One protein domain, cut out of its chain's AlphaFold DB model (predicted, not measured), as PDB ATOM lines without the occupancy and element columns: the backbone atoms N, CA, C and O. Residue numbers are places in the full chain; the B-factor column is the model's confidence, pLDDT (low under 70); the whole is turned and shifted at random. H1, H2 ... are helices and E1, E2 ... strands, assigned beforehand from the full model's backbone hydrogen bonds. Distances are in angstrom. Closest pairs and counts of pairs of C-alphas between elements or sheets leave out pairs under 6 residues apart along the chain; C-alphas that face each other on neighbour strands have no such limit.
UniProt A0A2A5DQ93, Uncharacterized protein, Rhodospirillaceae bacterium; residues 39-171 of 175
ATOM      1  N   ASP A  39     -24.118 -47.771  11.777       96.81
ATOM      2  CA  ASP A  39     -24.811 -46.740  10.963       96.81
ATOM      3  C   ASP A  39     -25.069 -45.443  11.741       96.81
ATOM      4  O   ASP A  39     -25.184 -44.363  11.162       96.81
ATOM      5  N   ILE A  40     -25.155 -45.549  13.070       97.94
ATOM      6  CA  ILE A  40     -25.486 -44.460  13.987       97.94
ATOM      7  C   ILE A  40     -24.492 -44.489  15.149       97.94
ATOM      8  O   ILE A  40     -24.296 -45.535  15.767       97.94
ATOM      9  N   ILE A  41     -23.890 -43.344  15.460       97.62
ATOM     10  CA  ILE A  41     -23.170 -43.104  16.714       97.62
ATOM     11  C   ILE A  41     -24.124 -42.442  17.695       97.62
ATOM     12  O   ILE A  41     -24.814 -41.483  17.350       97.62
ATOM     13  N   VAL A  42     -24.099 -42.911  18.939       97.69
ATOM     14  CA  VAL A  42     -24.704 -42.220  20.078       97.69
ATOM     15  C   VAL A  42     -23.598 -41.946  21.089       97.69
ATOM     16  O   VAL A  42     -22.996 -42.882  21.614       97.69
ATOM     17  N   LEU A  43     -23.313 -40.671  21.357       97.06
ATOM     18  CA  LEU A  43     -22.386 -40.280  22.414       97.06
ATOM     19  C   LEU A  43     -23.159 -40.092  23.722       97.06
ATOM     20  O   LEU A  43     -23.863 -39.098  23.886       97.06
ATOM     21  N   ILE A  44     -22.990 -41.026  24.655       95.44
ATOM     22  CA  ILE A  44     -23.655 -41.022  25.962       95.44
ATOM     23  C   ILE A  44     -22.592 -40.779  27.037       95.44
ATOM     24  O   ILE A  44     -21.651 -41.561  27.164       95.44
ATOM     25  N   SER A  45     -22.726 -39.679  27.781       93.94
ATOM     26  CA  SER A  45     -21.879 -39.388  28.949       93.94
ATOM     27  C   SER A  45     -22.401 -40.141  30.184       93.94
ATOM     28  O   SER A  45     -23.527 -40.631  30.181       93.94
ATOM     29  N   ASP A  46     -21.595 -40.275  31.236       93.00
ATOM     30  CA  ASP A  46     -21.925 -41.060  32.438       93.00
ATOM     31  C   ASP A  46     -23.077 -40.479  33.279       93.00
ATOM     32  O   ASP A  46     -23.680 -41.192  34.080       93.00
ATOM     33  N   ASP A  47     -23.423 -39.213  33.051       94.25
ATOM     34  CA  ASP A  47     -24.543 -38.486  33.650       94.25
ATOM     35  C   ASP A  47     -25.808 -38.438  32.763       94.25
ATOM     36  O   ASP A  47     -26.783 -37.765  33.103       94.25
ATOM     37  N   MET A  48     -25.840 -39.174  31.646       96.19
ATOM     38  CA  MET A  48     -27.014 -39.297  30.772       96.19
ATOM     39  C   MET A  48     -27.829 -40.545  31.131       96.19
ATOM     40  O   MET A  48     -27.482 -41.666  30.759       96.19
ATOM     41  N   ILE A  49     -28.948 -40.358  31.833       96.81
ATOM     42  CA  ILE A  49     -29.753 -41.463  32.373       96.81
ATOM     43  C   ILE A  49     -30.911 -41.809  31.424       96.81
ATOM     44  O   ILE A  49     -31.771 -40.947  31.207       96.81
ATOM     45  N   PRO A  50     -31.004 -43.047  30.892       96.88
ATOM     46  CA  PRO A  50     -32.138 -43.472  30.070       96.88
ATOM     47  C   PRO A  50     -33.469 -43.279  30.802       96.88
ATOM     48  O   PRO A  50     -33.589 -43.618  31.979       96.88
ATOM     49  N   GLN A  51     -34.467 -42.732  30.113       97.75
ATOM     50  CA  GLN A  51     -35.804 -42.489  30.671       97.75
ATOM     51  C   GLN A  51     -36.873 -43.433  30.108       97.75
ATOM     52  O   GLN A  51     -37.964 -43.521  30.667       97.75
ATOM     53  N   ILE A  52     -36.582 -44.103  28.990       95.94
ATOM     54  CA  ILE A  52     -37.540 -44.927  28.249       95.94
ATOM     55  C   ILE A  52     -36.857 -46.228  27.815       95.94
ATOM     56  O   ILE A  52     -35.764 -46.201  27.244       95.94
ATOM     57  N   ASP A  53     -37.517 -47.359  28.055       96.88
ATOM     58  CA  ASP A  53     -37.096 -48.655  27.519       96.88
ATOM     59  C   ASP A  53     -37.219 -48.671  25.987       96.88
ATOM     60  O   ASP A  53     -38.203 -48.193  25.423       96.88
ATOM     61  N   GLY A  54     -36.221 -49.230  25.297       96.44
ATOM     62  CA  GLY A  54     -36.184 -49.234  23.829       96.44
ATOM     63  C   GLY A  54     -35.805 -47.885  23.205       96.44
ATOM     64  O   GLY A  54     -36.167 -47.607  22.060       96.44
ATOM     65  N   TRP A  55     -35.086 -47.028  23.943       97.44
ATOM     66  CA  TRP A  55     -34.548 -45.760  23.434       97.44
ATOM     67  C   TRP A  55     -33.714 -45.933  22.154       97.44
ATOM     68  O   TRP A  55     -33.704 -45.052  21.295       97.44
ATOM     69  N   ASP A  56     -33.040 -47.071  22.001       96.81
ATOM     70  CA  ASP A  56     -32.227 -47.420  20.842       96.81
ATOM     71  C   ASP A  56     -33.097 -47.614  19.595       96.81
ATOM     72  O   ASP A  56     -32.781 -47.087  18.527       96.81
ATOM     73  N   GLU A  57     -34.243 -48.282  19.734       98.19
ATOM     74  CA  GLU A  57     -35.212 -48.436  18.652       98.19
ATOM     75  C   GLU A  57     -35.849 -47.096  18.262       98.19
ATOM     76  O   GLU A  57     -35.995 -46.813  17.071       98.19
ATOM     77  N   ILE A  58     -36.149 -46.229  19.235       98.38
ATOM     78  CA  ILE A  58     -36.634 -44.865  18.966       98.38
ATOM     79  C   ILE A  58     -35.618 -44.099  18.104       98.38
ATOM     80  O   ILE A  58     -35.997 -43.461  17.118       98.38
ATOM     81  N   ILE A  59     -34.327 -44.196  18.435       98.62
ATOM     82  CA  ILE A  59     -33.247 -43.583  17.654       98.62
ATOM     83  C   ILE A  59     -33.179 -44.175  16.240       98.62
ATOM     84  O   ILE A  59     -33.130 -43.413  15.273       98.62
ATOM     85  N   ARG A  60     -33.218 -45.508  16.091       98.62
ATOM     86  CA  ARG A  60     -33.186 -46.171  14.772       98.62
ATOM     87  C   ARG A  60     -34.344 -45.731  13.882       98.62
ATOM     88  O   ARG A  60     -34.130 -45.396  12.713       98.62
ATOM     89  N   GLN A  61     -35.557 -45.683  14.428       98.62
ATOM     90  CA  GLN A  61     -36.747 -45.254  13.694       98.62
ATOM     91  C   GLN A  61     -36.666 -43.780  13.298       98.62
ATOM     92  O   GLN A  61     -36.975 -43.431  12.158       98.62
ATOM     93  N   ALA A  62     -36.221 -42.910  14.208       98.69
ATOM     94  CA  ALA A  62     -36.040 -41.495  13.917       98.69
ATOM     95  C   ALA A  62     -34.976 -41.276  12.828       98.69
ATOM     96  O   ALA A  62     -35.231 -40.539  11.876       98.69
ATOM     97  N   MET A  63     -33.831 -41.960  12.902       98.81
ATOM     98  CA  MET A  63     -32.789 -41.845  11.878       98.81
ATOM     99  C   MET A  63     -33.315 -42.317  10.522       98.81
ATOM    100  O   MET A  63     -33.238 -41.576   9.551       98.81
ATOM    101  N   THR A  64     -33.960 -43.485  10.473       98.56
ATOM    102  CA  THR A  64     -34.565 -44.026   9.243       98.56
ATOM    103  C   THR A  64     -35.591 -43.065   8.636       98.56
ATOM    104  O   THR A  64     -35.659 -42.910   7.420       98.56
ATOM    105  N   LYS A  65     -36.395 -42.404   9.476       98.69
ATOM    106  CA  LYS A  65     -37.457 -41.496   9.031       98.69
ATOM    107  C   LYS A  65     -36.926 -40.167   8.492       98.69
ATOM    108  O   LYS A  65     -37.435 -39.695   7.480       98.69
ATOM    109  N   TYR A  66     -35.986 -39.533   9.192       98.69
ATOM    110  CA  TYR A  66     -35.540 -38.170   8.871       98.69
ATOM    111  C   TYR A  66     -34.261 -38.136   8.028       98.69
ATOM    112  O   TYR A  66     -34.080 -37.206   7.249       98.69
ATOM    113  N   TYR A  67     -33.412 -39.158   8.142       98.69
ATOM    114  CA  TYR A  67     -32.129 -39.278   7.448       98.69
ATOM    115  C   TYR A  67     -31.925 -40.723   6.958       98.69
ATOM    116  O   TYR A  67     -31.035 -41.423   7.446       98.69
ATOM    117  N   PRO A  68     -32.740 -41.205   5.997       98.31
ATOM    118  CA  PRO A  68     -32.645 -42.580   5.491       98.31
ATOM    119  C   PRO A  68     -31.290 -42.912   4.846       98.31
ATOM    120  O   PRO A  68     -30.949 -44.081   4.707       98.31
ATOM    121  N   ASP A  69     -30.511 -41.898   4.463       98.31
ATOM    122  CA  ASP A  69     -29.142 -42.026   3.960       98.31
ATOM    123  C   ASP A  69     -28.068 -41.771   5.036       98.31
ATOM    124  O   ASP A  69     -26.882 -41.698   4.715       98.31
ATOM    125  N   THR A  70     -28.472 -41.630   6.303       98.62
ATOM    126  CA  THR A  70     -27.652 -41.310   7.486       98.62
ATOM    127  C   THR A  70     -26.947 -39.946   7.453       98.62
ATOM    128  O   THR A  70     -26.064 -39.680   8.270       98.62
ATOM    129  N   ASP A  71     -27.316 -39.048   6.536       98.25
ATOM    130  CA  ASP A  71     -26.745 -37.698   6.449       98.25
ATOM    131  C   ASP A  71     -27.513 -36.715   7.337       98.25
ATOM    132  O   ASP A  71     -28.133 -35.769   6.841       98.25
ATOM    133  N   GLY A  72     -27.489 -36.958   8.649       98.44
ATOM    134  CA  GLY A  72     -27.966 -36.003   9.638       98.44
ATOM    135  C   GLY A  72     -27.776 -36.421  11.088       98.44
ATOM    136  O   GLY A  72     -27.132 -37.423  11.411       98.44
ATOM    137  N   THR A  73     -28.332 -35.592  11.966       98.69
ATOM    138  CA  THR A  73     -28.199 -35.685  13.420       98.69
ATOM    139  C   THR A  73     -29.563 -35.583  14.094       98.69
ATOM    140  O   THR A  73     -30.458 -34.857  13.645       98.69
ATOM    141  N   LEU A  74     -29.739 -36.329  15.182       98.75
ATOM    142  CA  LEU A  74     -30.953 -36.306  15.994       98.75
ATOM    143  C   LEU A  74     -30.643 -35.631  17.327       98.75
ATOM    144  O   LEU A  74     -29.674 -35.981  17.994       98.75
ATOM    145  N   TRP A  75     -31.488 -34.690  17.733       98.50
ATOM    146  CA  TRP A  75     -31.347 -33.972  18.992       98.50
ATOM    147  C   TRP A  75     -32.601 -34.156  19.837       98.50
ATOM    148  O   TRP A  75     -33.625 -33.523  19.600       98.50
ATOM    149  N   PHE A  76     -32.513 -35.025  20.837       98.31
ATOM    150  CA  PHE A  76     -33.558 -35.186  21.843       98.31
ATOM    151  C   PHE A  76     -33.317 -34.228  23.012       98.31
ATOM    152  O   PHE A  76     -32.169 -33.980  23.383       98.31
ATOM    153  N   ASN A  77     -34.396 -33.677  23.570       97.81
ATOM    154  CA  ASN A  77     -34.331 -32.808  24.742       97.81
ATOM    155  C   ASN A  77     -33.692 -33.548  25.929       97.81
ATOM    156  O   ASN A  77     -33.961 -34.730  26.138       97.81
ATOM    157  N   ASP A  78     -32.867 -32.856  26.710       96.56
ATOM    158  CA  ASP A  78     -32.113 -33.461  27.817       96.56
ATOM    159  C   ASP A  78     -32.827 -33.397  29.180       96.56
ATOM    160  O   ASP A  78     -32.269 -33.780  30.212       96.56
ATOM    161  N   GLY A  79     -34.067 -32.907  29.180       96.88
ATOM    162  CA  GLY A  79     -34.915 -32.692  30.348       96.88
ATOM    163  C   GLY A  79     -34.812 -31.289  30.947       96.88
ATOM    164  O   GLY A  79     -35.651 -30.938  31.777       96.88
ATOM    165  N   TYR A  80     -33.829 -30.480  30.534       95.81
ATOM    166  CA  TYR A  80     -33.535 -29.188  31.162       95.81
ATOM    167  C   TYR A  80     -33.433 -28.029  30.171       95.81
ATOM    168  O   TYR A  80     -33.764 -26.896  30.530       95.81
ATOM    169  N   GLN A  81     -32.976 -28.270  28.940       94.12
ATOM    170  CA  GLN A  81     -32.770 -27.209  27.955       94.12
ATOM    171  C   GLN A  81     -32.919 -27.682  26.501       94.12
ATOM    172  O   GLN A  81     -32.776 -28.858  26.177       94.12
ATOM    173  N   ASP A  82     -33.193 -26.728  25.613       95.38
ATOM    174  CA  ASP A  82     -33.401 -26.902  24.170       95.38
ATOM    175  C   ASP A  82     -32.581 -25.893  23.342       95.38
ATOM    176  O   ASP A  82     -32.964 -25.471  22.251       95.38
ATOM    177  N   ARG A  83     -31.429 -25.481  23.873       96.25
ATOM    178  CA  ARG A  83     -30.534 -24.481  23.278       96.25
ATOM    179  C   ARG A  83     -29.372 -25.130  22.531       96.25
ATOM    180  O   ARG A  83     -29.011 -24.661  21.450       96.25
ATOM    181  N   ILE A  84     -28.813 -26.197  23.099       96.56
ATOM    182  CA  ILE A  84     -27.651 -26.933  22.585       96.56
ATOM    183  C   ILE A  84     -27.888 -28.449  22.617       96.56
ATOM    184  O   ILE A  84     -28.578 -28.966  23.498       96.56
ATOM    185  N   CYS A  85     -27.315 -29.164  21.652       97.25
ATOM    186  CA  CYS A  85     -27.382 -30.616  21.558       97.25
ATOM    187  C   CYS A  85     -26.344 -31.265  22.485       97.25
ATOM    188  O   CYS A  85     -25.177 -31.402  22.128       97.25
ATOM    189  N   THR A  86     -26.776 -31.652  23.687       94.94
ATOM    190  CA  THR A  86     -25.933 -32.284  24.720       94.94
ATOM    191  C   THR A  86     -25.803 -33.801  24.551       94.94
ATOM    192  O   THR A  86     -24.861 -34.399  25.067       94.94
ATOM    193  N   LEU A  87     -26.709 -34.422  23.787       96.00
ATOM    194  CA  LEU A  87     -26.688 -35.837  23.413       96.00
ATOM    195  C   LEU A  87     -26.509 -35.964  21.893       96.00
ATOM    196  O   LEU A  87     -27.480 -35.907  21.137       96.00
ATOM    197  N   CYS A  88     -25.267 -36.137  21.441       96.94
ATOM    198  CA  CYS A  88     -24.969 -36.259  20.015       96.94
ATOM    199  C   CYS A  88     -25.388 -37.633  19.478       96.94
ATOM    200  O   CYS A  88     -24.787 -38.653  19.825       96.94
ATOM    201  N   ILE A  89     -26.378 -37.643  18.585       98.62
ATOM    202  CA  ILE A  89     -26.777 -38.817  17.804       98.62
ATOM    203  C   ILE A  89     -26.529 -38.514  16.329       98.62
ATOM    204  O   ILE A  89     -27.165 -37.627  15.759       98.62
ATOM    205  N   ILE A  90     -25.589 -39.233  15.720       98.56
ATOM    206  CA  ILE A  90     -24.999 -38.892  14.422       98.56
ATOM    207  C   ILE A  90     -25.110 -40.084  13.474       98.56
ATOM    208  O   ILE A  90     -24.695 -41.188  13.822       98.56
ATOM    209  N   GLY A  91     -25.636 -39.877  12.266       98.56
ATOM    210  CA  GLY A  91     -25.600 -40.890  11.210       98.56
ATOM    211  C   GLY A  91     -24.231 -40.979  10.518       98.56
ATOM    212  O   GLY A  91     -23.483 -40.000  10.469       98.56
ATOM    213  N   ARG A  92     -23.890 -42.154   9.968       97.69
ATOM    214  CA  ARG A  92     -22.613 -42.440   9.280       97.69
ATOM    215  C   ARG A  92     -22.229 -41.368   8.269       97.69
ATOM    216  O   ARG A  92     -21.143 -40.810   8.370       97.69
ATOM    217  N   LYS A  93     -23.114 -41.056   7.322       97.88
ATOM    218  CA  LYS A  93     -22.804 -40.119   6.237       97.88
ATOM    219  C   LYS A  93     -22.569 -38.694   6.746       97.88
ATOM    220  O   LYS A  93     -21.726 -37.992   6.193       97.88
ATOM    221  N   TYR A  94     -23.242 -38.283   7.824       98.12
ATOM    222  CA  TYR A  94     -22.928 -37.018   8.492       98.12
ATOM    223  C   TYR A  94     -21.563 -37.065   9.187       98.12
ATOM    224  O   TYR A  94     -20.801 -36.109   9.093       98.12
ATOM    225  N   PHE A  95     -21.226 -38.162   9.871       97.38
ATOM    226  CA  PHE A  95     -19.918 -38.316  10.514       97.38
ATOM    227  C   PHE A  95     -18.767 -38.266   9.499       97.38
ATOM    228  O   PHE A  95     -17.785 -37.561   9.731       97.38
ATOM    229  N   ASP A  96     -18.901 -38.948   8.358       96.00
ATOM    230  CA  ASP A  96     -17.863 -39.045   7.317       96.00
ATOM    231  C   ASP A  96     -17.445 -37.684   6.739       96.00
ATOM    232  O   ASP A  96     -16.327 -37.517   6.253       96.00
ATOM    233  N   ARG A  97     -18.329 -36.688   6.833       95.75
ATOM    234  CA  ARG A  97     -18.090 -35.291   6.452       95.75
ATOM    235  C   ARG A  97     -16.947 -34.644   7.242       95.75
ATOM    236  O   ARG A  97     -16.221 -33.811   6.702       95.75
ATOM    237  N   PHE A  98     -16.795 -35.022   8.512       95.56
ATOM    238  CA  PHE A  98     -15.860 -34.396   9.453       95.56
ATOM    239  C   PHE A  98     -14.800 -35.361   9.986       95.56
ATOM    240  O   PHE A  98     -13.668 -34.952  10.236       95.56
ATOM    241  N   GLY A  99     -15.156 -36.635  10.163       95.38
ATOM    242  CA  GLY A  99     -14.298 -37.651  10.772       95.38
ATOM    243  C   GLY A  99     -14.160 -37.523  12.294       95.38
ATOM    244  O   GLY A  99     -13.233 -38.090  12.869       95.38
ATOM    245  N   PHE A 100     -15.045 -36.771  12.952       96.44
ATOM    246  CA  PHE A 100     -15.089 -36.602  14.406       96.44
ATOM    247  C   PHE A 100     -16.521 -36.319  14.889       96.44
ATOM    248  O   PHE A 100     -17.363 -35.868  14.114       96.44
ATOM    249  N   ILE A 101     -16.792 -36.550  16.180       97.75
ATOM    250  CA  ILE A 101     -18.046 -36.129  16.832       97.75
ATOM    251  C   ILE A 101     -17.958 -34.640  17.177       97.75
ATOM    252  O   ILE A 101     -18.823 -33.847  16.817       97.75
ATOM    253  N   TYR A 102     -16.863 -34.257  17.833       98.06
ATOM    254  CA  TYR A 102     -16.563 -32.887  18.237       98.06
ATOM    255  C   TYR A 102     -15.243 -32.428  17.627       98.06
ATOM    256  O   TYR A 102     -14.325 -33.231  17.479       98.06
ATOM    257  N   HIS A 103     -15.103 -31.144  17.299       97.62
ATOM    258  CA  HIS A 103     -13.852 -30.667  16.708       97.62
ATOM    259  C   HIS A 103     -12.658 -30.899  17.668       97.62
ATOM    260  O   HIS A 103     -12.755 -30.561  18.849       97.62
ATOM    261  N   PRO A 104     -11.518 -31.447  17.207       97.69
ATOM    262  CA  PRO A 104     -10.404 -31.838  18.082       97.69
ATOM    263  C   PRO A 104      -9.662 -30.676  18.769       97.69
ATOM    264  O   PRO A 104      -8.893 -30.926  19.694       97.69
ATOM    265  N   ASP A 105      -9.890 -29.426  18.352       97.88
ATOM    266  CA  ASP A 105      -9.331 -28.225  19.011       97.88
ATOM    267  C   ASP A 105      -9.882 -28.000  20.434       97.88
ATOM    268  O   ASP A 105      -9.283 -27.257  21.214       97.88
ATOM    269  N   TYR A 106     -11.033 -28.591  20.770       98.50
ATOM    270  CA  TYR A 106     -11.646 -28.462  22.093       98.50
ATOM    271  C   TYR A 106     -11.044 -29.446  23.100       98.50
ATOM    272  O   TYR A 106     -10.607 -30.543  22.752       98.50
ATOM    273  N   ASN A 107     -11.083 -29.085  24.384       98.19
ATOM    274  CA  ASN A 107     -10.641 -29.950  25.477       98.19
ATOM    275  C   ASN A 107     -11.803 -30.605  26.217       98.19
ATOM    276  O   ASN A 107     -11.718 -31.787  26.566       98.19
ATOM    277  N   SER A 108     -12.885 -29.861  26.451       97.62
ATOM    278  CA  SER A 108     -14.064 -30.347  27.163       97.62
ATOM    279  C   SER A 108     -15.361 -29.598  26.858       97.62
ATOM    280  O   SER A 108     -16.399 -30.243  26.724       97.62
ATOM    281  N   LEU A 109     -15.332 -28.268  26.827       97.50
ATOM    282  CA  LEU A 109     -16.512 -27.399  26.795       97.50
ATOM    283  C   LEU A 109     -16.686 -26.761  25.409       97.50
ATOM    284  O   LEU A 109     -15.777 -26.814  24.585       97.50
ATOM    285  N   PHE A 110     -17.851 -26.158  25.146       98.31
ATOM    286  CA  PHE A 110     -18.200 -25.432  23.908       98.31
ATOM    287  C   PHE A 110     -18.191 -26.245  22.597       98.31
ATOM    288  O   PHE A 110     -18.587 -25.739  21.545       98.31
ATOM    289  N   CYS A 111     -17.790 -27.513  22.627       97.88
ATOM    290  CA  CYS A 111     -17.792 -28.387  21.459       97.88
ATOM    291  C   CYS A 111     -19.207 -28.706  20.947       97.88
ATOM    292  O   CYS A 111     -19.426 -28.837  19.745       97.88
ATOM    293  N   ASP A 112     -20.168 -28.801  21.863       97.25
ATOM    294  CA  ASP A 112     -21.595 -28.987  21.619       97.25
ATOM    295  C   ASP A 112     -22.253 -27.714  21.066       97.25
ATOM    296  O   ASP A 112     -23.146 -27.808  20.220       97.25
ATOM    297  N   ASN A 113     -21.776 -26.524  21.459       98.44
ATOM    298  CA  ASN A 113     -22.164 -25.259  20.829       98.44
ATOM    299  C   ASN A 113     -21.819 -25.253  19.332       98.44
ATOM    300  O   ASN A 113     -22.704 -25.003  18.513       98.44
ATOM    301  N   GLU A 114     -20.562 -25.544  18.969       98.00
ATOM    302  CA  GLU A 114     -20.157 -25.622  17.555       98.00
ATOM    303  C   GLU A 114     -20.912 -26.733  16.824       98.00
ATOM    304  O   GLU A 114     -21.478 -26.473  15.766       98.00
ATOM    305  N   PHE A 115     -20.997 -27.939  17.398       98.12
ATOM    306  CA  PHE A 115     -21.739 -29.048  16.793       98.12
ATOM    307  C   PHE A 115     -23.191 -28.660  16.474       98.12
ATOM    308  O   PHE A 115     -23.664 -28.886  15.360       98.12
ATOM    309  N   THR A 116     -23.876 -28.018  17.423       98.25
ATOM    310  CA  THR A 116     -25.263 -27.567  17.247       98.25
ATOM    311  C   THR A 116     -25.381 -26.533  16.131       98.25
ATOM    312  O   THR A 116     -26.295 -26.616  15.310       98.25
ATOM    313  N   GLU A 117     -24.484 -25.546  16.084       98.00
ATOM    314  CA  GLU A 117     -24.519 -24.500  15.057       98.00
ATOM    315  C   GLU A 117     -24.183 -25.030  13.666       98.00
ATOM    316  O   GLU A 117     -24.864 -24.668  12.708       98.00
ATOM    317  N   VAL A 118     -23.197 -25.921  13.553       97.88
ATOM    318  CA  VAL A 118     -22.829 -26.570  12.287       97.88
ATOM    319  C   VAL A 118     -23.982 -27.419  11.768       97.88
ATOM    320  O   VAL A 118     -24.413 -27.240  10.631       97.88
ATOM    321  N   ALA A 119     -24.535 -28.298  12.603       97.88
ATOM    322  CA  ALA A 119     -25.600 -29.200  12.182       97.88
ATOM    323  C   ALA A 119     -26.871 -28.438  11.768       97.88
ATOM    324  O   ALA A 119     -27.501 -28.789  10.770       97.88
ATOM    325  N   LYS A 120     -27.220 -27.357  12.484       97.31
ATOM    326  CA  LYS A 120     -28.311 -26.448  12.091       97.31
ATOM    327  C   LYS A 120     -27.990 -25.681  10.809       97.31
ATOM    328  O   LYS A 120     -28.851 -25.573   9.945       97.31
ATOM    329  N   GLY A 121     -26.769 -25.166  10.668       96.94
ATOM    330  CA  GLY A 121     -26.331 -24.421   9.485       96.94
ATOM    331  C   GLY A 121     -26.326 -25.255   8.202       96.94
ATOM    332  O   GLY A 121     -26.523 -24.709   7.121       96.94
ATOM    333  N   LEU A 122     -26.153 -26.572   8.325       97.12
ATOM    334  CA  LEU A 122     -26.239 -27.531   7.221       97.12
ATOM    335  C   LEU A 122     -27.662 -28.057   6.962       97.12
ATOM    336  O   LEU A 122     -27.841 -28.852   6.043       97.12
ATOM    337  N   ASP A 123     -28.654 -27.651   7.762       97.50
ATOM    338  CA  ASP A 123     -30.017 -28.211   7.753       97.50
ATOM    339  C   ASP A 123     -30.038 -29.737   7.993       97.50
ATOM    340  O   ASP A 123     -30.805 -30.495   7.398       97.50
ATOM    341  N   LYS A 124     -29.136 -30.212   8.861       98.19
ATOM    342  CA  LYS A 124     -28.898 -31.633   9.166       98.19
ATOM    343  C   LYS A 124     -29.160 -31.985  10.631       98.19
ATOM    344  O   LYS A 124     -28.551 -32.914  11.168       98.19
ATOM    345  N   MET A 125     -30.036 -31.243  11.303       98.56
ATOM    346  CA  MET A 125     -30.404 -31.493  12.697       98.56
ATOM    347  C   MET A 125     -31.915 -31.499  12.883       98.56
ATOM    348  O   MET A 125     -32.583 -30.496  12.642       98.56
ATOM    349  N   THR A 126     -32.442 -32.607  13.402       98.69
ATOM    350  CA  THR A 126     -33.856 -32.711  13.791       98.69
ATOM    351  C   THR A 126     -33.976 -32.680  15.307       98.69
ATOM    352  O   THR A 126     -33.436 -33.553  15.986       98.69
ATOM    353  N   TYR A 127     -34.705 -31.693  15.831       98.56
ATOM    354  CA  TYR A 127     -34.990 -31.571  17.260       98.56
ATOM    355  C   TYR A 127     -36.272 -32.316  17.658       98.56
ATOM    356  O   TYR A 127     -37.291 -32.241  16.967       98.56
ATOM    357  N   PHE A 128     -36.230 -32.988  18.806       98.50
ATOM    358  CA  PHE A 128     -37.336 -33.709  19.419       98.50
ATOM    359  C   PHE A 128     -37.534 -33.219  20.852       98.50
ATOM    360  O   PHE A 128     -36.621 -33.273  21.672       98.50
ATOM    361  N   THR A 129     -38.759 -32.820  21.189       97.88
ATOM    362  CA  THR A 129     -39.117 -32.406  22.556       97.88
ATOM    363  C   THR A 129     -39.134 -33.566  23.555       97.88
ATOM    364  O   THR A 129     -39.175 -33.335  24.760       97.88
ATOM    365  N   ALA A 130     -39.130 -34.815  23.078       97.56
ATOM    366  CA  ALA A 130     -39.078 -35.995  23.929       97.56
ATOM    367  C   ALA A 130     -37.711 -36.121  24.618       97.56
ATOM    368  O   ALA A 130     -36.673 -35.998  23.971       97.56
ATOM    369  N   CYS A 131     -37.730 -36.436  25.914       97.69
ATOM    370  CA  CYS A 131     -36.541 -36.704  26.717       97.69
ATOM    371  C   CYS A 131     -36.330 -38.218  26.850       97.69
ATOM    372  O   CYS A 131     -36.937 -38.857  27.708       97.69
ATOM    373  N   ILE A 132     -35.483 -38.796  25.991       98.06
ATOM    374  CA  ILE A 132     -35.122 -40.228  26.044       98.06
ATOM    375  C   ILE A 132     -33.940 -40.507  26.986       98.06
ATOM    376  O   ILE A 132     -33.852 -41.597  27.550       98.06
ATOM    377  N   PHE A 133     -33.086 -39.506  27.213       98.12
ATOM    378  CA  PHE A 133     -32.038 -39.492  28.231       98.12
ATOM    379  C   PHE A 133     -32.133 -38.179  29.001       98.12
ATOM    380  O   PHE A 133     -32.180 -37.117  28.386       98.12
ATOM    381  N   ARG A 134     -32.154 -38.249  30.333       97.69
ATOM    382  CA  ARG A 134     -32.113 -37.066  31.193       97.69
ATOM    383  C   ARG A 134     -30.670 -36.780  31.586       97.69
ATOM    384  O   ARG A 134     -29.978 -37.685  32.048       97.69
ATOM    385  N   HIS A 135     -30.235 -35.538  31.411       96.38
ATOM    386  CA  HIS A 135     -28.868 -35.103  31.691       96.38
ATOM    387  C   HIS A 135     -28.731 -34.665  33.151       96.38
ATOM    388  O   HIS A 135     -28.917 -33.494  33.497       96.38
ATOM    389  N   GLU A 136     -28.411 -35.627  34.013       95.75
ATOM    390  CA  GLU A 136     -28.282 -35.490  35.468       95.75
ATOM    391  C   GLU A 136     -26.957 -34.825  35.869       95.75
ATOM    392  O   GLU A 136     -26.244 -35.260  36.770       95.75
ATOM    393  N   HIS A 137     -26.618 -33.737  35.188       92.25
ATOM    394  CA  HIS A 137     -25.457 -32.926  35.498       92.25
ATOM    395  C   HIS A 137     -25.633 -32.236  36.861       92.25
ATOM    396  O   HIS A 137     -26.739 -31.806  37.208       92.25
ATOM    397  N   PHE A 138     -24.549 -32.024  37.619       91.50
ATOM    398  CA  PHE A 138     -24.611 -31.386  38.950       91.50
ATOM    399  C   PHE A 138     -25.239 -29.977  38.936       91.50
ATOM    400  O   PHE A 138     -25.759 -29.511  39.946       91.50
ATOM    401  N   ALA A 139     -25.181 -29.282  37.794       90.88
ATOM    402  CA  ALA A 139     -25.809 -27.970  37.612       90.88
ATOM    403  C   ALA A 139     -27.335 -28.047  37.405       90.88
ATOM    404  O   ALA A 139     -28.031 -27.063  37.647       90.88
ATOM    405  N   ASN A 140     -27.844 -29.203  36.970       90.62
ATOM    406  CA  ASN A 140     -29.257 -29.445  36.683       90.62
ATOM    407  C   ASN A 140     -29.960 -30.164  37.839       90.62
ATOM    408  O   ASN A 140     -31.133 -29.903  38.113       90.62
ATOM    409  N   ASN A 141     -29.249 -31.060  38.531       89.38
ATOM    410  CA  ASN A 141     -29.786 -31.836  39.639       89.38
ATOM    411  C   ASN A 141     -28.993 -31.594  40.938       89.38
ATOM    412  O   ASN A 141     -27.859 -32.060  41.061       89.38
ATOM    413  N   PRO A 142     -29.599 -30.953  41.958       89.19
ATOM    414  CA  PRO A 142     -28.932 -30.664  43.230       89.19
ATOM    415  C   PRO A 142     -28.583 -31.917  44.050       89.19
ATOM    416  O   PRO A 142     -27.839 -31.823  45.026       89.19
ATOM    417  N   GLN A 143     -29.125 -33.088  43.700       90.69
ATOM    418  CA  GLN A 143     -28.781 -34.363  44.334       90.69
ATOM    419  C   GLN A 143     -27.456 -34.934  43.810       90.69
ATOM    420  O   GLN A 143     -26.841 -35.770  44.478       90.69
ATOM    421  N   ILE A 144     -27.001 -34.480  42.642       90.81
ATOM    422  CA  ILE A 144     -25.762 -34.931  42.020       90.81
ATOM    423  C   ILE A 144     -24.609 -34.088  42.546       90.81
ATOM    424  O   ILE A 144     -24.625 -32.856  42.518       90.81
ATOM    425  N   LYS A 145     -23.583 -34.765  43.062       91.25
ATOM    426  CA  LYS A 145     -22.402 -34.106  43.613       91.25
ATOM    427  C   LYS A 145     -21.367 -33.908  42.521       91.25
ATOM    428  O   LYS A 145     -20.969 -34.861  41.859       91.25
ATOM    429  N   ARG A 146     -20.883 -32.675  42.408       91.94
ATOM    430  CA  ARG A 146     -19.703 -32.341  41.614       91.94
ATOM    431  C   ARG A 146     -18.486 -33.107  42.136       91.94
ATOM    432  O   ARG A 146     -18.274 -33.203  43.347       91.94
ATOM    433  N   ASP A 147     -17.693 -33.637  41.218       92.06
ATOM    434  CA  ASP A 147     -16.515 -34.454  41.485       92.06
ATOM    435  C   ASP A 147     -15.251 -33.839  40.856       92.06
ATOM    436  O   ASP A 147     -15.274 -32.766  40.248       92.06
ATOM    437  N   LYS A 148     -14.116 -34.533  41.000       94.50
ATOM    438  CA  LYS A 148     -12.829 -34.059  40.471       94.50
ATOM    439  C   LYS A 148     -12.758 -34.067  38.944       94.50
ATOM    440  O   LYS A 148     -11.944 -33.332  38.382       94.50
ATOM    441  N   LEU A 149     -13.537 -34.917  38.272       91.94
ATOM    442  CA  LEU A 149     -13.583 -34.947  36.815       91.94
ATOM    443  C   LEU A 149     -14.278 -33.686  36.297       91.94
ATOM    444  O   LEU A 149     -13.751 -33.047  35.387       91.94
ATOM    445  N   TYR A 150     -15.371 -33.270  36.939       92.81
ATOM    446  CA  TYR A 150     -16.001 -31.980  36.666       92.81
ATOM    447  C   TYR A 150     -15.028 -30.818  36.862       92.81
ATOM    448  O   TYR A 150     -14.898 -29.986  35.972       92.81
ATOM    449  N   ASP A 151     -14.283 -30.779  37.971       93.88
ATOM    450  CA  ASP A 151     -13.300 -29.713  38.215       93.88
ATOM    451  C   ASP A 151     -12.220 -29.638  37.132       93.88
ATOM    452  O   ASP A 151     -11.877 -28.552  36.661       93.88
ATOM    453  N   ARG A 152     -11.701 -30.795  36.707       94.38
ATOM    454  CA  ARG A 152     -10.721 -30.874  35.619       94.38
ATOM    455  C   ARG A 152     -11.302 -30.364  34.302       94.38
ATOM    456  O   ARG A 152     -10.606 -29.664  33.574       94.38
ATOM    457  N   ASN A 153     -12.535 -30.741  33.987       94.56
ATOM    458  CA  ASN A 153     -13.200 -30.373  32.740       94.56
ATOM    459  C   ASN A 153     -13.550 -28.875  32.704       94.56
ATOM    460  O   ASN A 153     -13.277 -28.202  31.711       94.56
ATOM    461  N   GLU A 154     -14.061 -28.333  33.810       95.06
ATOM    462  CA  GLU A 154     -14.384 -26.910  33.978       95.06
ATOM    463  C   GLU A 154     -13.150 -26.001  33.903       95.06
ATOM    464  O   GLU A 154     -13.240 -24.860  33.450       95.06
ATOM    465  N   ALA A 155     -11.966 -26.503  34.266       96.75
ATOM    466  CA  ALA A 155     -10.724 -25.740  34.142       96.75
ATOM    467  C   ALA A 155     -10.408 -25.315  32.690       96.75
ATOM    468  O   ALA A 155      -9.665 -24.352  32.485       96.75
ATOM    469  N   PHE A 156     -10.984 -25.987  31.686       97.25
ATOM    470  CA  PHE A 156     -10.808 -25.643  30.272       97.25
ATOM    471  C   PHE A 156     -11.751 -24.545  29.766       97.25
ATOM    472  O   PHE A 156     -11.585 -24.111  28.628       97.25
ATOM    473  N   PHE A 157     -12.685 -24.048  30.588       97.94
ATOM    474  CA  PHE A 157     -13.742 -23.119  30.164       97.94
ATOM    475  C   PHE A 157     -13.222 -21.955  29.316       97.94
ATOM    476  O   PHE A 157     -13.699 -21.737  28.206       97.94
ATOM    477  N   ASN A 158     -12.218 -21.220  29.804       98.38
ATOM    478  CA  ASN A 158     -11.713 -20.037  29.100       98.38
ATOM    479  C   ASN A 158     -11.007 -20.386  27.783       98.38
ATOM    480  O   ASN A 158     -11.132 -19.645  26.812       98.38
ATOM    481  N   ILE A 159     -10.271 -21.502  27.750       98.25
ATOM    482  CA  ILE A 159      -9.532 -21.938  26.559       98.25
ATOM    483  C   ILE A 159     -10.519 -22.401  25.492       98.25
ATOM    484  O   ILE A 159     -10.445 -21.951  24.353       98.25
ATOM    485  N   ASP A 160     -11.479 -23.241  25.867       98.62
ATOM    486  CA  ASP A 160     -12.462 -23.775  24.932       98.62
ATOM    487  C   ASP A 160     -13.439 -22.699  24.446       98.62
ATOM    488  O   ASP A 160     -13.807 -22.688  23.271       98.62
ATOM    489  N   LYS A 161     -13.788 -21.730  25.301       98.62
ATOM    490  CA  LYS A 161     -14.553 -20.552  24.884       98.62
ATOM    491  C   LYS A 161     -13.804 -19.746  23.823       98.62
ATOM    492  O   LYS A 161     -14.386 -19.404  22.798       98.62
ATOM    493  N   ALA A 162     -12.519 -19.470  24.050       98.56
ATOM    494  CA  ALA A 162     -11.688 -18.758  23.083       98.56
ATOM    495  C   ALA A 162     -11.539 -19.549  21.772       98.56
ATOM    496  O   ALA A 162     -11.587 -18.962  20.692       98.56
ATOM    497  N   THR A 163     -11.418 -20.881  21.849       98.56
ATOM    498  CA  THR A 163     -11.443 -21.767  20.676       98.56
ATOM    499  C   THR A 163     -12.748 -21.619  19.900       98.56
ATOM    500  O   THR A 163     -12.697 -21.397  18.693       98.56
ATOM    501  N   TYR A 164     -13.897 -21.678  20.572       98.56
ATOM    502  CA  TYR A 164     -15.204 -21.521  19.933       98.56
ATOM    503  C   TYR A 164     -15.369 -20.151  19.271       98.56
ATOM    504  O   TYR A 164     -15.739 -20.077  18.102       98.56
ATOM    505  N   GLU A 165     -15.039 -19.066  19.974       98.50
ATOM    506  CA  GLU A 165     -15.134 -17.704  19.435       98.50
ATOM    507  C   GLU A 165     -14.236 -17.517  18.204       98.50
ATOM    508  O   GLU A 165     -14.680 -16.978  17.187       98.50
ATOM    509  N   ARG A 166     -12.996 -18.022  18.260       98.44
ATOM    510  CA  ARG A 166     -12.059 -17.998  17.131       98.44
ATOM    511  C   ARG A 166     -12.608 -18.773  15.935       98.44
ATOM    512  O   ARG A 166     -12.689 -18.224  14.840       98.44
ATOM    513  N   ARG A 167     -13.004 -20.032  16.136       97.50
ATOM    514  CA  ARG A 167     -13.503 -20.903  15.060       97.50
ATOM    515  C   ARG A 167     -14.787 -20.365  14.435       97.50
ATOM    516  O   ARG A 167     -14.964 -20.441  13.224       97.50
ATOM    517  N   LYS A 168     -15.655 -19.757  15.245       97.62
ATOM    518  CA  LYS A 168     -16.860 -19.078  14.765       97.62
ATOM    519  C   LYS A 168     -16.522 -17.881  13.876       97.62
ATOM    520  O   LYS A 168     -17.153 -17.711  12.837       97.62
ATOM    521  N   ALA A 169     -15.527 -17.078  14.254       97.75
ATOM    522  CA  ALA A 169     -15.066 -15.939  13.458       97.75
ATOM    523  C   ALA A 169     -14.391 -16.359  12.139       97.75
ATOM    524  O   ALA A 169     -14.517 -15.658  11.137       97.75
ATOM    525  N   GLU A 170     -13.708 -17.506  12.127       96.50
ATOM    526  CA  GLU A 170     -13.122 -18.115  10.921       96.50
ATOM    527  C   GLU A 170     -14.184 -18.720   9.979       96.50
ATOM    528  O   GLU A 170     -13.901 -18.964   8.806       96.50
ATOM    529  N   GLY A 171     -15.410 -18.915  10.476       95.31
ATOM    530  CA  GLY A 171     -16.480 -19.632   9.798       95.31
ATOM    531  C   GLY A 171     -16.356 -21.134  10.038       95.31
ATOM    532  O   GLY A 171     -15.383 -21.769   9.632       95.31
TER     533      GLY A 171
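Overview. This is residues 39 to 171 of the 175 residues of an uncharacterized protein of Rhodospirillaceae bacterium (UniProt A0A2A5DQ93). A small sheet of four short strands, E1 E4 E3 E5, makes the core, with H1 packed over one face and H3 over the other; H5 is side by side with H3. A short two-strand ribbon, E2 and E6, sits near one end of this body, and from E6 a long link leads out to H4, which continues through a tight link to H5. The printed part has 133 residues, with five named helices and six named strands in the order E1 E2 H1 E3 E4 H2 H3 E5 E6 H4 H5. The four-stranded sheet is mixed, the ribbon is antiparallel, and the class is mixed, helices and strands. The whole is compact, with a radius of gyration of the C-alphas of 15.1 A, and flat, spanning 40 by 40 by 21 A.

Arrangement. Edge strand E1, residues 40 to 42, is antiparallel to E4, residues 89 to 91, with N 41 and O 90 2.8 A apart. E4 and E3, residues 73 to 76, are an antiparallel hairpin, with N 74 and O 89 2.9 A apart. E3 and edge strand E5, residues 125 to 128, are parallel, with N 128 and O 75 2.8 A apart. E2, residues 48 to 50, is antiparallel to E6, residues 133 to 135, with N 49 and O 134 2.9 A apart. These four N and O pairs are within hydrogen-bond range. H1, residues 55 to 66, and H3, residues 111 to 121, are on opposite faces of the four-stranded sheet: three layers, helices on both faces of a sheet. H1 has a height over the sheet of 8.6 A and is slantwise to the strands, at 49 degrees to E3 on the local plane; its closest C-alpha to E3 is that of Met 63, 7.1 A from that of Leu 74. H3, at a height over the sheet of 10.1 A, is over E3 and E5; its closest C-alpha to E5 is that of Ala 119, 5.3 A from that of Met 125. H2, residues 92 to 96, only grazes the sheet, with residues 92 to 95. H5, residues 157 to 170, touches H3 at a shallow tilt of 25 degrees, the same way; their closest C-alphas, of Glu 114 and Tyr 164, are 6.9 A apart. H4, residues 148 to 154, is apart from H3, and it and H5 meet only through their link. In the five helices every O i to N i+4 pair is within hydrogen-bond range.

Along the chain. E1 begins at C-alpha 40, at (-25.486, -44.460, 13.987). From first to last C-alpha H1 measures 16.5 A, H3 15.2 A, E3 10.0 A and E5 9.9 A. H3 begins at C-alpha 111, at (-17.792, -28.387, 21.459). H5, 19.9 A, ends at C-alpha 170, at (-13.122, -18.115, 10.921).

Size, cuts and confidence. The two C-alphas farthest apart, of Asp 53 and Glu 170, are 42.2 A apart. The printed part has no cut. The long links are E3 to E4, H2 to H3 and E6 to H4. Mean pLDDT of the printed part is 96.8, and no printed residue is under 70.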